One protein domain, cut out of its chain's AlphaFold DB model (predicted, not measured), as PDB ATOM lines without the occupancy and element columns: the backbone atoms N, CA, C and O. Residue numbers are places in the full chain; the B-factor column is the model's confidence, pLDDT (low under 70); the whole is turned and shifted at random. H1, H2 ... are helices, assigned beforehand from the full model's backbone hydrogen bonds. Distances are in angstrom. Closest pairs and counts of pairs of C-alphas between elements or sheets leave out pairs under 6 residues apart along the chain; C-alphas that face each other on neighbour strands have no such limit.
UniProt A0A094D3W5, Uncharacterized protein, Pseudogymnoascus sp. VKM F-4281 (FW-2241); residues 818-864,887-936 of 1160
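This is residues 818 to 864 and 887 to 936 of the 1160 residues of an uncharacterized protein of Pseudogymnoascus sp. VKM F-4281 (FW-2241) (UniProt A0A094D3W5). Two long helices, H2 and H3, run side by side in opposite ways, and the shorter H4 packs along both of them, making an up-and-down bundle of three. H1 crosses the two long helices nearly at right angles, packing on residues 843 to 848 of H2 and 897 to 901 of H3. The 97 printed residues have four named helices, H1, H2, H3 and H4 in that order along the chain, and no named strand; the class is all helix. The whole is compact, with a radius of gyration of the C-alphas of 14.2 A, yet elongated in outline, spanning 51 by 28 by 19 A.

Start at Leu 819, whose C-alpha is at (-29.430, -43.263, 7.317); from there H1 covers residues 819 to 829, 15.1 A from first to last C-alpha. Go on to Glu 838, where H2 begins; it covers residues 838 to 860 and measures 34.0 A. Beyond the cut, find C-alpha 889 at (-9.193, -41.953, 24.501), where H3, the longest helix, begins; it covers residues 889 to 915 and measures 39.6 A. Last comes H4, residues 923 to 935, 18.2 A long, ending at C-alpha 935 at (-7.776, -36.276, 10.065).

Look first at H2 and H3, the hub, each touching three other helices. They touch each other at a shallow tilt of 7 degrees, opposite ways, and their closest C-alphas are those of Val 848 and Ala 898, 6.2 A apart. H4 touches H2 at a shallow tilt of 9 degrees, the same way, with the C-alphas of Ile 842 and Ser 923 closest at 5.7 A. H3 and H4 form a helical hairpin at a shallow tilt of 16 degrees, opposite ways; their closest C-alphas, of Leu 902 and Leu 927, are 6.6 A apart. Now turn to H1: it touches H2, about perpendicular at 76 degrees, with the C-alphas of Leu 819 and Leu 844 closest at 6.8 A. H1 also touches H3, about perpendicular at 80 degrees, with the C-alphas of Leu 826 and Cys 901 closest at 6.0 A. H1 and H4 are apart. In the backbones of H1, H2 and H3 every O i to N i+4 pair is within hydrogen-bond range; in H4 it is 8 of 9.

The two C-alphas farthest apart, those of Met 863 and Glu 917, are 52.6 A from each other. Residues 865 to 886 are not printed, and C-alphas 864 and 887 are 16.1 A apart across this cut, which lies in the link from H2 to H3. Of the links that are printed whole, H1 to H2 and H3 to H4 are short. The mean pLDDT of the printed part is 88.4; look for values under 70 at residues 862, 887 and 918.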
ATOM      1  N   THR A 818     -33.037 -46.618   7.281       93.00
ATOM      2  CA  THR A 818     -32.736 -45.209   7.568       93.00
ATOM      3  C   THR A 818     -31.231 -44.935   7.468       93.00
ATOM      4  O   THR A 818     -30.407 -45.843   7.642       93.00
ATOM      5  N   LEU A 819     -30.842 -43.671   7.252       94.12
ATOM      6  CA  LEU A 819     -29.430 -43.263   7.317       94.12
ATOM      7  C   LEU A 819     -28.804 -43.657   8.665       94.12
ATOM      8  O   LEU A 819     -27.691 -44.182   8.708       94.12
ATOM      9  N   VAL A 820     -29.535 -43.454   9.762       93.81
ATOM     10  CA  VAL A 820     -29.079 -43.757  11.122       93.81
ATOM     11  C   VAL A 820     -28.848 -45.259  11.320       93.81
ATOM     12  O   VAL A 820     -27.839 -45.650  11.910       93.81
ATOM     13  N   ASP A 821     -29.723 -46.127  10.812       92.69
ATOM     14  CA  ASP A 821     -29.570 -47.580  10.959       92.69
ATOM     15  C   ASP A 821     -28.488 -48.155  10.041       92.69
ATOM     16  O   ASP A 821     -27.723 -49.031  10.457       92.69
ATOM     17  N   ALA A 822     -28.327 -47.593   8.842       94.50
ATOM     18  CA  ALA A 822     -27.201 -47.895   7.967       94.50
ATOM     19  C   ALA A 822     -25.854 -47.457   8.588       94.50
ATOM     20  O   ALA A 822     -24.882 -48.217   8.545       94.50
ATOM     21  N   LEU A 823     -25.797 -46.298   9.260       95.75
ATOM     22  CA  LEU A 823     -24.631 -45.879  10.050       95.75
ATOM     23  C   LEU A 823     -24.379 -46.823  11.236       95.75
ATOM     24  O   LEU A 823     -23.243 -47.262  11.421       95.75
ATOM     25  N   LYS A 824     -25.408 -47.214  12.005       94.31
ATOM     26  CA  LYS A 824     -25.273 -48.219  13.082       94.31
ATOM     27  C   LYS A 824     -24.699 -49.529  12.542       94.31
ATOM     28  O   LYS A 824     -23.778 -50.079  13.150       94.31
ATOM     29  N   LEU A 825     -25.198 -50.029  11.408       94.19
ATOM     30  CA  LEU A 825     -24.704 -51.249  10.760       94.19
ATOM     31  C   LEU A 825     -23.223 -51.123  10.378       94.19
ATOM     32  O   LEU A 825     -22.426 -52.020  10.680       94.19
ATOM     33  N   LEU A 826     -22.845 -49.992   9.782       95.19
ATOM     34  CA  LEU A 826     -21.479 -49.704   9.358       95.19
ATOM     35  C   LEU A 826     -20.520 -49.581  10.553       95.19
ATOM     36  O   LEU A 826     -19.477 -50.232  10.567       95.19
ATOM     37  N   TYR A 827     -20.879 -48.835  11.600       94.69
ATOM     38  CA  TYR A 827     -20.036 -48.676  12.792       94.69
ATOM     39  C   TYR A 827     -19.914 -49.957  13.628       94.69
ATOM     40  O   TYR A 827     -18.814 -50.260  14.096       94.69
ATOM     41  N   THR A 828     -21.002 -50.715  13.810       94.50
ATOM     42  CA  THR A 828     -21.027 -51.883  14.717       94.50
ATOM     43  C   THR A 828     -20.637 -53.199  14.051       94.50
ATOM     44  O   THR A 828     -19.930 -53.998  14.663       94.50
ATOM     45  N   LYS A 829     -21.069 -53.445  12.805       92.88
ATOM     46  CA  LYS A 829     -20.820 -54.707  12.084       92.88
ATOM     47  C   LYS A 829     -19.786 -54.575  10.961       92.88
ATOM     48  O   LYS A 829     -19.414 -55.603  10.402       92.88
ATOM     49  N   LYS A 830     -19.333 -53.354  10.630       92.69
ATOM     50  CA  LYS A 830     -18.412 -53.057   9.508       92.69
ATOM     51  C   LYS A 830     -18.912 -53.656   8.184       92.69
ATOM     52  O   LYS A 830     -18.151 -54.226   7.408       92.69
ATOM     53  N   ARG A 831     -20.226 -53.544   7.956       89.25
ATOM     54  CA  ARG A 831     -20.936 -54.004   6.754       89.25
ATOM     55  C   ARG A 831     -21.682 -52.847   6.109       89.25
ATOM     56  O   ARG A 831     -22.127 -51.939   6.805       89.25
ATOM     57  N   LEU A 832     -21.841 -52.929   4.794       89.12
ATOM     58  CA  LEU A 832     -22.725 -52.056   4.033       89.12
ATOM     59  C   LEU A 832     -24.081 -52.721   3.840       89.12
ATOM     60  O   LEU A 832     -24.187 -53.947   3.815       89.12
ATOM     61  N   VAL A 833     -25.089 -51.874   3.682       86.75
ATOM     62  CA  VAL A 833     -26.403 -52.248   3.167       86.75
ATOM     63  C   VAL A 833     -26.216 -52.665   1.696       86.75
ATOM     64  O   VAL A 833     -25.464 -51.987   0.981       86.75
ATOM     65  N   PRO A 834     -26.818 -53.774   1.229       82.19
ATOM     66  CA  PRO A 834     -26.790 -54.133  -0.187       82.19
ATOM     67  C   PRO A 834     -27.499 -53.067  -1.036       82.19
ATOM     68  O   PRO A 834     -28.279 -52.274  -0.524       82.19
ATOM     69  N   ASN A 835     -27.203 -53.039  -2.336       77.12
ATOM     70  CA  ASN A 835     -27.925 -52.273  -3.365       77.12
ATOM     71  C   ASN A 835     -28.112 -50.753  -3.147       77.12
ATOM     72  O   ASN A 835     -28.825 -50.125  -3.916       77.12
ATOM     73  N   LEU A 836     -27.407 -50.130  -2.192       84.75
ATOM     74  CA  LEU A 836     -27.443 -48.675  -1.971       84.75
ATOM     75  C   LEU A 836     -27.389 -47.870  -3.283       84.75
ATOM     76  O   LEU A 836     -26.591 -48.170  -4.180       84.75
ATOM     77  N   SER A 837     -28.170 -46.796  -3.350       86.19
ATOM     78  CA  SER A 837     -28.116 -45.793  -4.416       86.19
ATOM     79  C   SER A 837     -26.788 -45.036  -4.426       86.19
ATOM     80  O   SER A 837     -25.993 -45.105  -3.478       86.19
ATOM     81  N   GLU A 838     -26.486 -44.328  -5.512       86.19
ATOM     82  CA  GLU A 838     -25.264 -43.519  -5.547       86.19
ATOM     83  C   GLU A 838     -25.351 -42.359  -4.554       86.19
ATOM     84  O   GLU A 838     -24.438 -42.149  -3.751       86.19
ATOM     85  N   PHE A 839     -26.513 -41.706  -4.516       90.81
ATOM     86  CA  PHE A 839     -26.831 -40.671  -3.544       90.81
ATOM     87  C   PHE A 839     -26.792 -41.208  -2.102       90.81
ATOM     88  O   PHE A 839     -26.145 -40.611  -1.242       90.81
ATOM     89  N   GLY A 840     -27.351 -42.397  -1.844       92.00
ATOM     90  CA  GLY A 840     -27.291 -43.073  -0.542       92.00
ATOM     91  C   GLY A 840     -25.867 -43.364  -0.052       92.00
ATOM     92  O   GLY A 840     -25.583 -43.216   1.139       92.00
ATOM     93  N   ARG A 841     -24.927 -43.702  -0.951       91.69
ATOM     94  CA  ARG A 841     -23.497 -43.836  -0.593       91.69
ATOM     95  C   ARG A 841     -22.883 -42.497  -0.184       91.69
ATOM     96  O   ARG A 841     -22.149 -42.459   0.801       91.69
ATOM     97  N   ILE A 842     -23.181 -41.413  -0.902       93.38
ATOM     98  CA  ILE A 842     -22.689 -40.064  -0.567       93.38
ATOM     99  C   ILE A 842     -23.243 -39.622   0.795       93.38
ATOM    100  O   ILE A 842     -22.474 -39.187   1.654       93.38
ATOM    101  N   LEU A 843     -24.542 -39.823   1.039       94.81
ATOM    102  CA  LEU A 843     -25.190 -39.547   2.327       94.81
ATOM    103  C   LEU A 843     -24.549 -40.338   3.478       94.81
ATOM    104  O   LEU A 843     -24.333 -39.777   4.548       94.81
ATOM    105  N   LEU A 844     -24.164 -41.600   3.264       95.25
ATOM    106  CA  LEU A 844     -23.443 -42.395   4.269       95.25
ATOM    107  C   LEU A 844     -22.024 -41.887   4.545       95.25
ATOM    108  O   LEU A 844     -21.608 -41.860   5.704       95.25
ATOM    109  N   VAL A 845     -21.284 -41.459   3.517       95.88
ATOM    110  CA  VAL A 845     -19.952 -40.848   3.692       95.88
ATOM    111  C   VAL A 845     -20.051 -39.574   4.536       95.88
ATOM    112  O   VAL A 845     -19.293 -39.414   5.492       95.88
ATOM    113  N   GLN A 846     -21.017 -38.702   4.236       94.19
ATOM    114  CA  GLN A 846     -21.237 -37.470   5.001       94.19
ATOM    115  C   GLN A 846     -21.806 -37.745   6.402       94.19
ATOM    116  O   GLN A 846     -21.400 -37.107   7.371       94.19
ATOM    117  N   GLY A 847     -22.664 -38.758   6.546       95.44
ATOM    118  CA  GLY A 847     -23.182 -39.219   7.833       95.44
ATOM    119  C   GLY A 847     -22.078 -39.692   8.783       95.44
ATOM    120  O   GLY A 847     -22.120 -39.379   9.970       95.44
ATOM    121  N   VAL A 848     -21.031 -40.354   8.273       96.00
ATOM    122  CA  VAL A 848     -19.824 -40.690   9.057       96.00
ATOM    123  C   VAL A 848     -19.089 -39.426   9.535       96.00
ATOM    124  O   VAL A 848     -18.621 -39.394  10.674       96.00
ATOM    125  N   CYS A 849     -19.026 -38.368   8.718       93.12
ATOM    126  CA  CYS A 849     -18.457 -37.071   9.110       93.12
ATOM    127  C   CYS A 849     -19.312 -36.327  10.148       93.12
ATOM    128  O   CYS A 849     -18.766 -35.836  11.137       93.12
ATOM    129  N   ARG A 850     -20.641 -36.272   9.998       91.56
ATOM    130  CA  ARG A 850     -21.511 -35.647  11.012       91.56
ATOM    131  C   ARG A 850     -21.495 -36.434  12.322       91.56
ATOM    132  O   ARG A 850     -21.365 -35.820  13.376       91.56
ATOM    133  N   GLN A 851     -21.505 -37.768  12.270       93.19
ATOM    134  CA  GLN A 851     -21.511 -38.616  13.465       93.19
ATOM    135  C   GLN A 851     -20.299 -38.362  14.370       93.19
ATOM    136  O   GLN A 851     -20.447 -38.340  15.593       93.19
ATOM    137  N   ILE A 852     -19.106 -38.165  13.799       88.31
ATOM    138  CA  ILE A 852     -17.912 -37.840  14.590       88.31
ATOM    139  C   ILE A 852     -17.935 -36.398  15.117       88.31
ATOM    140  O   ILE A 852     -17.534 -36.192  16.259       88.31
ATOM    141  N   ILE A 853     -18.463 -35.429  14.355       83.12
ATOM    142  CA  ILE A 853     -18.651 -34.042  14.822       83.12
ATOM    143  C   ILE A 853     -19.614 -33.998  16.018       83.12
ATOM    144  O   ILE A 853     -19.288 -33.396  17.040       83.12
ATOM    145  N   GLU A 854     -20.760 -34.678  15.937       86.94
ATOM    146  CA  GLU A 854     -21.738 -34.781  17.031       86.94
ATOM    147  C   GLU A 854     -21.131 -35.447  18.274       86.94
ATOM    148  O   GLU A 854     -21.246 -34.917  19.379       86.94
ATOM    149  N   VAL A 855     -20.405 -36.561  18.108       85.44
ATOM    150  CA  VAL A 855     -19.702 -37.232  19.218       85.44
ATOM    151  C   VAL A 855     -18.637 -36.326  19.842       85.44
ATOM    152  O   VAL A 855     -18.490 -36.314  21.064       85.44
ATOM    153  N   PHE A 856     -17.898 -35.563  19.033       80.94
ATOM    154  CA  PHE A 856     -16.870 -34.644  19.521       80.94
ATOM    155  C   PHE A 856     -17.501 -33.470  20.280       80.94
ATOM    156  O   PHE A 856     -17.032 -33.155  21.374       80.94
ATOM    157  N   ARG A 857     -18.590 -32.884  19.765       79.25
ATOM    158  CA  ARG A 857     -19.388 -31.852  20.448       79.25
ATOM    159  C   ARG A 857     -19.931 -32.364  21.780       79.25
ATOM    160  O   ARG A 857     -19.706 -31.729  22.804       79.25
ATOM    161  N   TYR A 858     -20.566 -33.537  21.785       80.88
ATOM    162  CA  TYR A 858     -21.075 -34.167  23.005       80.88
ATOM    163  C   TYR A 858     -19.957 -34.389  24.031       80.88
ATOM    164  O   TYR A 858     -20.117 -34.041  25.194       80.88
ATOM    165  N   SER A 859     -18.785 -34.872  23.604       74.44
ATOM    166  CA  SER A 859     -17.645 -35.092  24.507       74.44
ATOM    167  C   SER A 859     -16.989 -33.823  25.069       74.44
ATOM    168  O   SER A 859     -16.216 -33.940  26.013       74.44
ATOM    169  N   ARG A 860     -17.276 -32.637  24.510       73.06
ATOM    170  CA  ARG A 860     -16.835 -31.340  25.058       73.06
ATOM    171  C   ARG A 860     -17.817 -30.748  26.061       73.06
ATOM    172  O   ARG A 860     -17.439 -29.839  26.789       73.06
ATOM    173  N   ASN A 861     -19.063 -31.218  26.092       74.38
ATOM    174  CA  ASN A 861     -20.049 -30.730  27.046       74.38
ATOM    175  C   ASN A 861     -19.662 -31.213  28.460       74.38
ATOM    176  O   ASN A 861     -19.668 -32.425  28.684       74.38
ATOM    177  N   PRO A 862     -19.372 -30.325  29.434       69.88
ATOM    178  CA  PRO A 862     -19.026 -30.742  30.797       69.88
ATOM    179  C   PRO A 862     -20.129 -31.581  31.462       69.88
ATOM    180  O   PRO A 862     -19.852 -32.452  32.286       69.88
ATOM    181  N   MET A 863     -21.387 -31.380  31.053       73.50
ATOM    182  CA  MET A 863     -22.544 -32.142  31.532       73.50
ATOM    183  C   MET A 863     -22.641 -33.560  30.941       73.50
ATOM    184  O   MET A 863     -23.467 -34.341  31.398       73.50
ATOM    185  N   ALA A 864     -21.823 -33.924  29.946       74.19
ATOM    186  CA  ALA A 864     -21.826 -35.269  29.363       74.19
ATOM    187  C   ALA A 864     -21.080 -36.310  30.218       74.19
ATOM    188  O   ALA A 864     -21.356 -37.504  30.103       74.19
ATOM    189  N   SER A 887      -7.006 -35.543  23.219       68.75
ATOM    190  CA  SER A 887      -6.523 -36.094  24.496       68.75
ATOM    191  C   SER A 887      -7.410 -37.233  25.012       68.75
ATOM    192  O   SER A 887      -6.928 -38.199  25.610       68.75
ATOM    193  N   SER A 888      -8.715 -37.168  24.728       76.19
ATOM    194  CA  SER A 888      -9.675 -38.197  25.113       76.19
ATOM    195  C   SER A 888      -9.488 -39.497  24.322       76.19
ATOM    196  O   SER A 888      -9.721 -39.575  23.110       76.19
ATOM    197  N   SER A 889      -9.207 -40.586  25.047       81.94
ATOM    198  CA  SER A 889      -9.193 -41.953  24.501       81.94
ATOM    199  C   SER A 889     -10.512 -42.325  23.801       81.94
ATOM    200  O   SER A 889     -10.505 -43.124  22.860       81.94
ATOM    201  N   ARG A 890     -11.648 -41.739  24.218       83.12
ATOM    202  CA  ARG A 890     -12.957 -41.932  23.570       83.12
ATOM    203  C   ARG A 890     -12.951 -41.327  22.162       83.12
ATOM    204  O   ARG A 890     -13.254 -42.038  21.205       83.12
ATOM    205  N   MET A 891     -12.532 -40.068  22.021       83.75
ATOM    206  CA  MET A 891     -12.456 -39.366  20.729       83.75
ATOM    207  C   MET A 891     -11.489 -40.058  19.759       83.75
ATOM    208  O   MET A 891     -11.835 -40.294  18.601       83.75
ATOM    209  N   ALA A 892     -10.314 -40.483  20.237       85.75
ATOM    210  CA  ALA A 892      -9.340 -41.210  19.420       85.75
ATOM    211  C   ALA A 892      -9.899 -42.537  18.860       85.75
ATOM    212  O   ALA A 892      -9.672 -42.861  17.690       85.75
ATOM    213  N   LYS A 893     -10.673 -43.288  19.661       89.88
ATOM    214  CA  LYS A 893     -11.354 -44.523  19.223       89.88
ATOM    215  C   LYS A 893     -12.437 -44.247  18.181       89.88
ATOM    216  O   LYS A 893     -12.492 -44.962  17.184       89.88
ATOM    217  N   TRP A 894     -13.249 -43.205  18.366       91.06
ATOM    218  CA  TRP A 894     -14.266 -42.807  17.385       91.06
ATOM    219  C   TRP A 894     -13.654 -42.359  16.056       91.06
ATOM    220  O   TRP A 894     -14.094 -42.824  15.006       91.06
ATOM    221  N   ARG A 895     -12.577 -41.564  16.091       91.56
ATOM    222  CA  ARG A 895     -11.819 -41.149  14.897       91.56
ATOM    223  C   ARG A 895     -11.251 -42.336  14.119       91.56
ATOM    224  O   ARG A 895     -11.323 -42.355  12.894       91.56
ATOM    225  N   ASN A 896     -10.732 -43.349  14.816       92.12
ATOM    226  CA  ASN A 896     -10.290 -44.592  14.181       92.12
ATOM    227  C   ASN A 896     -11.467 -45.387  13.598       92.12
ATOM    228  O   ASN A 896     -11.427 -45.729  12.424       92.12
ATOM    229  N   SER A 897     -12.545 -45.590  14.363       93.88
ATOM    230  CA  SER A 897     -13.719 -46.334  13.888       93.88
ATOM    231  C   SER A 897     -14.370 -45.682  12.662       93.88
ATOM    232  O   SER A 897     -14.808 -46.395  11.762       93.88
ATOM    233  N   ALA A 898     -14.380 -44.344  12.588       95.19
ATOM    234  CA  ALA A 898     -14.817 -43.593  11.414       95.19
ATOM    235  C   ALA A 898     -13.911 -43.840  10.192       95.19
ATOM    236  O   ALA A 898     -14.426 -44.058   9.099       95.19
ATOM    237  N   CYS A 899     -12.583 -43.900  10.370       94.75
ATOM    238  CA  CYS A 899     -11.666 -44.309   9.297       94.75
ATOM    239  C   CYS A 899     -11.989 -45.727   8.804       94.75
ATOM    240  O   CYS A 899     -12.160 -45.913   7.604       94.75
ATOM    241  N   ASP A 900     -12.177 -46.690   9.714       95.00
ATOM    242  CA  ASP A 900     -12.531 -48.070   9.351       95.00
ATOM    243  C   ASP A 900     -13.866 -48.130   8.570       95.00
ATOM    244  O   ASP A 900     -14.017 -48.918   7.637       95.00
ATOM    245  N   CYS A 901     -14.850 -47.294   8.932       96.69
ATOM    246  CA  CYS A 901     -16.122 -47.164   8.206       96.69
ATOM    247  C   CYS A 901     -15.919 -46.618   6.784       96.69
ATOM    248  O   CYS A 901     -16.472 -47.159   5.824       96.69
ATOM    249  N   LEU A 902     -15.104 -45.568   6.636       96.56
ATOM    250  CA  LEU A 902     -14.754 -45.003   5.331       96.56
ATOM    251  C   LEU A 902     -13.912 -45.970   4.494       96.56
ATOM    252  O   LEU A 902     -13.971 -45.910   3.266       96.56
ATOM    253  N   ASP A 903     -13.122 -46.850   5.109       94.62
ATOM    254  CA  ASP A 903     -12.384 -47.892   4.396       94.62
ATOM    255  C   ASP A 903     -13.357 -48.913   3.806       94.62
ATOM    256  O   ASP A 903     -13.307 -49.140   2.601       94.62
ATOM    257  N   VAL A 904     -14.314 -49.438   4.582       94.56
ATOM    258  CA  VAL A 904     -15.370 -50.342   4.072       94.56
ATOM    259  C   VAL A 904     -16.130 -49.724   2.883       94.56
ATOM    260  O   VAL A 904     -16.307 -50.382   1.855       94.56
ATOM    261  N   LEU A 905     -16.523 -48.447   2.978       94.69
ATOM    262  CA  LEU A 905     -17.137 -47.705   1.865       94.69
ATOM    263  C   LEU A 905     -16.200 -47.600   0.644       94.69
ATOM    264  O   LEU A 905     -16.633 -47.782  -0.493       94.69
ATOM    265  N   HIS A 906     -14.908 -47.361   0.867       93.31
ATOM    266  CA  HIS A 906     -13.902 -47.213  -0.187       93.31
ATOM    267  C   HIS A 906     -13.542 -48.540  -0.880       93.31
ATOM    268  O   HIS A 906     -13.320 -48.541  -2.090       93.31
ATOM    269  N   TRP A 907     -13.543 -49.678  -0.177       90.38
ATOM    270  CA  TRP A 907     -13.435 -51.007  -0.801       90.38
ATOM    271  C   TRP A 907     -14.615 -51.271  -1.749       90.38
ATOM    272  O   TRP A 907     -14.410 -51.733  -2.871       90.38
ATOM    273  N   SER A 908     -15.835 -50.908  -1.336       90.62
ATOM    274  CA  SER A 908     -17.043 -51.025  -2.167       90.62
ATOM    275  C   SER A 908     -16.977 -50.143  -3.421       90.62
ATOM    276  O   SER A 908     -17.171 -50.640  -4.531       90.62
ATOM    277  N   ALA A 909     -16.590 -48.870  -3.274       90.31
ATOM    278  CA  ALA A 909     -16.389 -47.961  -4.404       90.31
ATOM    279  C   ALA A 909     -15.309 -48.474  -5.380       90.31
ATOM    280  O   ALA A 909     -15.535 -48.524  -6.586       90.31
ATOM    281  N   ASN A 910     -14.160 -48.947  -4.881       87.62
ATOM    282  CA  ASN A 910     -13.108 -49.522  -5.731       87.62
ATOM    283  C   ASN A 910     -13.563 -50.796  -6.469       87.62
ATOM    284  O   ASN A 910     -13.163 -51.007  -7.613       87.62
ATOM    285  N   SER A 911     -14.423 -51.615  -5.852       86.19
ATOM    286  CA  SER A 911     -15.049 -52.769  -6.510       86.19
ATOM    287  C   SER A 911     -15.950 -52.333  -7.674       86.19
ATOM    288  O   SER A 911     -15.812 -52.856  -8.781       86.19
ATOM    289  N   ARG A 912     -16.786 -51.296  -7.483       84.25
ATOM    290  CA  ARG A 912     -17.596 -50.695  -8.566       84.25
ATOM    291  C   ARG A 912     -16.723 -50.145  -9.699       84.25
ATOM    292  O   ARG A 912     -17.002 -50.440 -10.854       84.25
ATOM    293  N   VAL A 913     -15.631 -49.436  -9.389       85.31
ATOM    294  CA  VAL A 913     -14.673 -48.923 -10.400       85.31
ATOM    295  C   VAL A 913     -13.998 -50.044 -11.200       85.31
ATOM    296  O   VAL A 913     -13.694 -49.875 -12.382       85.31
ATOM    297  N   ALA A 914     -13.752 -51.198 -10.575       82.12
ATOM    298  CA  ALA A 914     -13.213 -52.368 -11.266       82.12
ATOM    299  C   ALA A 914     -14.245 -53.024 -12.203       82.12
ATOM    300  O   ALA A 914     -13.862 -53.532 -13.255       82.12
ATOM    301  N   GLN A 915     -15.534 -52.986 -11.846       81.88
ATOM    302  CA  GLN A 915     -16.641 -53.476 -12.679       81.88
ATOM    303  C   GLN A 915     -16.959 -52.529 -13.849       81.88
ATOM    304  O   GLN A 915     -17.252 -52.989 -14.948       81.88
ATOM    305  N   SER A 916     -16.859 -51.212 -13.650       76.88
ATOM    306  CA  SER A 916     -17.198 -50.168 -14.631       76.88
ATOM    307  C   SER A 916     -16.089 -49.871 -15.659       76.88
ATOM    308  O   SER A 916     -15.957 -48.740 -16.121       76.88
ATOM    309  N   GLU A 917     -15.234 -50.845 -15.986       73.06
ATOM    310  CA  GLU A 917     -14.081 -50.704 -16.902       73.06
ATOM    311  C   GLU A 917     -13.122 -49.519 -16.595       73.06
ATOM    312  O   GLU A 917     -12.301 -49.127 -17.431       73.06
ATOM    313  N   GLY A 918     -13.161 -48.964 -15.376       63.22
ATOM    314  CA  GLY A 918     -12.334 -47.831 -14.952       63.22
ATOM    315  C   GLY A 918     -12.992 -46.446 -15.030       63.22
ATOM    316  O   GLY A 918     -12.272 -45.451 -14.897       63.22
ATOM    317  N   PHE A 919     -14.316 -46.348 -15.203       73.69
ATOM    318  CA  PHE A 919     -15.055 -45.133 -14.830       73.69
ATOM    319  C   PHE A 919     -15.021 -44.956 -13.307       73.69
ATOM    320  O   PHE A 919     -15.314 -45.893 -12.567       73.69
ATOM    321  N   GLU A 920     -14.653 -43.768 -12.826       78.75
ATOM    322  CA  GLU A 920     -14.505 -43.534 -11.387       78.75
ATOM    323  C   GLU A 920     -15.855 -43.307 -10.691       78.75
ATOM    324  O   GLU A 920     -16.700 -42.556 -11.176       78.75
ATOM    325  N   ASP A 921     -16.033 -43.966  -9.544       82.81
ATOM    326  CA  ASP A 921     -17.208 -43.869  -8.682       82.81
ATOM    327  C   ASP A 921     -17.249 -42.480  -8.010       82.81
ATOM    328  O   ASP A 921     -16.296 -42.125  -7.305       82.81
ATOM    329  N   PRO A 922     -18.319 -41.681  -8.188       81.31
ATOM    330  CA  PRO A 922     -18.411 -40.329  -7.629       81.31
ATOM    331  C   PRO A 922     -18.268 -40.224  -6.107       81.31
ATOM    332  O   PRO A 922     -17.884 -39.165  -5.605       81.31
ATOM    333  N   SER A 923     -18.484 -41.309  -5.355       89.88
ATOM    334  CA  SER A 923     -18.224 -41.320  -3.912       89.88
ATOM    335  C   SER A 923     -16.732 -41.234  -3.554       89.88
ATOM    336  O   SER A 923     -16.415 -40.860  -2.427       89.88
ATOM    337  N   ILE A 924     -15.799 -41.509  -4.477       92.31
ATOM    338  CA  ILE A 924     -14.348 -41.515  -4.197       92.31
ATOM    339  C   ILE A 924     -13.825 -40.128  -3.797       92.31
ATOM    340  O   ILE A 924     -13.041 -40.025  -2.849       92.31
ATOM    341  N   LEU A 925     -14.301 -39.052  -4.434       93.00
ATOM    342  CA  LEU A 925     -13.916 -37.691  -4.041       93.00
ATOM    343  C   LEU A 925     -14.408 -37.366  -2.625       93.00
ATOM    344  O   LEU A 925     -13.625 -36.925  -1.782       93.00
ATOM    345  N   HIS A 926     -15.677 -37.672  -2.336       94.62
ATOM    346  CA  HIS A 926     -16.253 -37.524  -0.997       94.62
ATOM    347  C   HIS A 926     -15.512 -38.373   0.046       94.62
ATOM    348  O   HIS A 926     -15.277 -37.907   1.154       94.62
ATOM    349  N   LEU A 927     -15.086 -39.592  -0.298       96.44
ATOM    350  CA  LEU A 927     -14.326 -40.484   0.581       96.44
ATOM    351  C   LEU A 927     -12.944 -39.929   0.943       96.44
ATOM    352  O   LEU A 927     -12.469 -40.159   2.060       96.44
ATOM    353  N   HIS A 928     -12.276 -39.222   0.032       96.38
ATOM    354  CA  HIS A 928     -11.015 -38.547   0.340       96.38
ATOM    355  C   HIS A 928     -11.236 -37.234   1.099       96.38
ATOM    356  O   HIS A 928     -10.535 -36.999   2.084       96.38
ATOM    357  N   LEU A 929     -12.251 -36.442   0.733       96.44
ATOM    358  CA  LEU A 929     -12.649 -35.237   1.467       96.44
ATOM    359  C   LEU A 929     -12.997 -35.557   2.928       96.44
ATOM    360  O   LEU A 929     -12.440 -34.952   3.838       96.44
ATOM    361  N   ALA A 930     -13.842 -36.564   3.156       97.00
ATOM    362  CA  ALA A 930     -14.236 -37.033   4.482       97.00
ATOM    363  C   ALA A 930     -13.025 -37.378   5.361       97.00
ATOM    364  O   ALA A 930     -12.992 -37.053   6.546       97.00
ATOM    365  N   ARG A 931     -11.984 -37.988   4.777       96.88
ATOM    366  CA  ARG A 931     -10.740 -38.280   5.503       96.88
ATOM    367  C   ARG A 931      -9.921 -37.025   5.800       96.88
ATOM    368  O   ARG A 931      -9.301 -36.998   6.857       96.88
ATOM    369  N   LEU A 932      -9.932 -35.987   4.960       96.06
ATOM    370  CA  LEU A 932      -9.330 -34.696   5.326       96.06
ATOM    371  C   LEU A 932     -10.079 -34.039   6.488       96.06
ATOM    372  O   LEU A 932      -9.446 -33.694   7.485       96.06
ATOM    373  N   LEU A 933     -11.411 -33.957   6.409       93.75
ATOM    374  CA  LEU A 933     -12.256 -33.372   7.460       93.75
ATOM    375  C   LEU A 933     -12.077 -34.070   8.824       93.75
ATOM    376  O   LEU A 933     -12.151 -33.427   9.864       93.75
ATOM    377  N   ILE A 934     -11.804 -35.381   8.831       93.19
ATOM    378  CA  ILE A 934     -11.645 -36.193  10.053       93.19
ATOM    379  C   ILE A 934     -10.200 -36.236  10.587       93.19
ATOM    380  O   ILE A 934      -9.985 -36.481  11.779       93.19
ATOM    381  N   LEU A 935      -9.192 -36.060   9.725       93.94
ATOM    382  CA  LEU A 935      -7.776 -36.276  10.065       93.94
ATOM    383  C   LEU A 935      -6.925 -35.003  10.113       93.94
ATOM    384  O   LEU A 935      -5.735 -35.107  10.421       93.94
ATOM    385  N   THR A 936      -7.496 -33.834   9.823       92.81
ATOM    386  CA  THR A 936      -6.785 -32.546   9.823       92.81
ATOM    387  C   THR A 936      -7.473 -31.526  10.740       92.81
ATOM    388  O   THR A 936      -8.694 -31.572  10.888       92.81
TER     389      THR A 936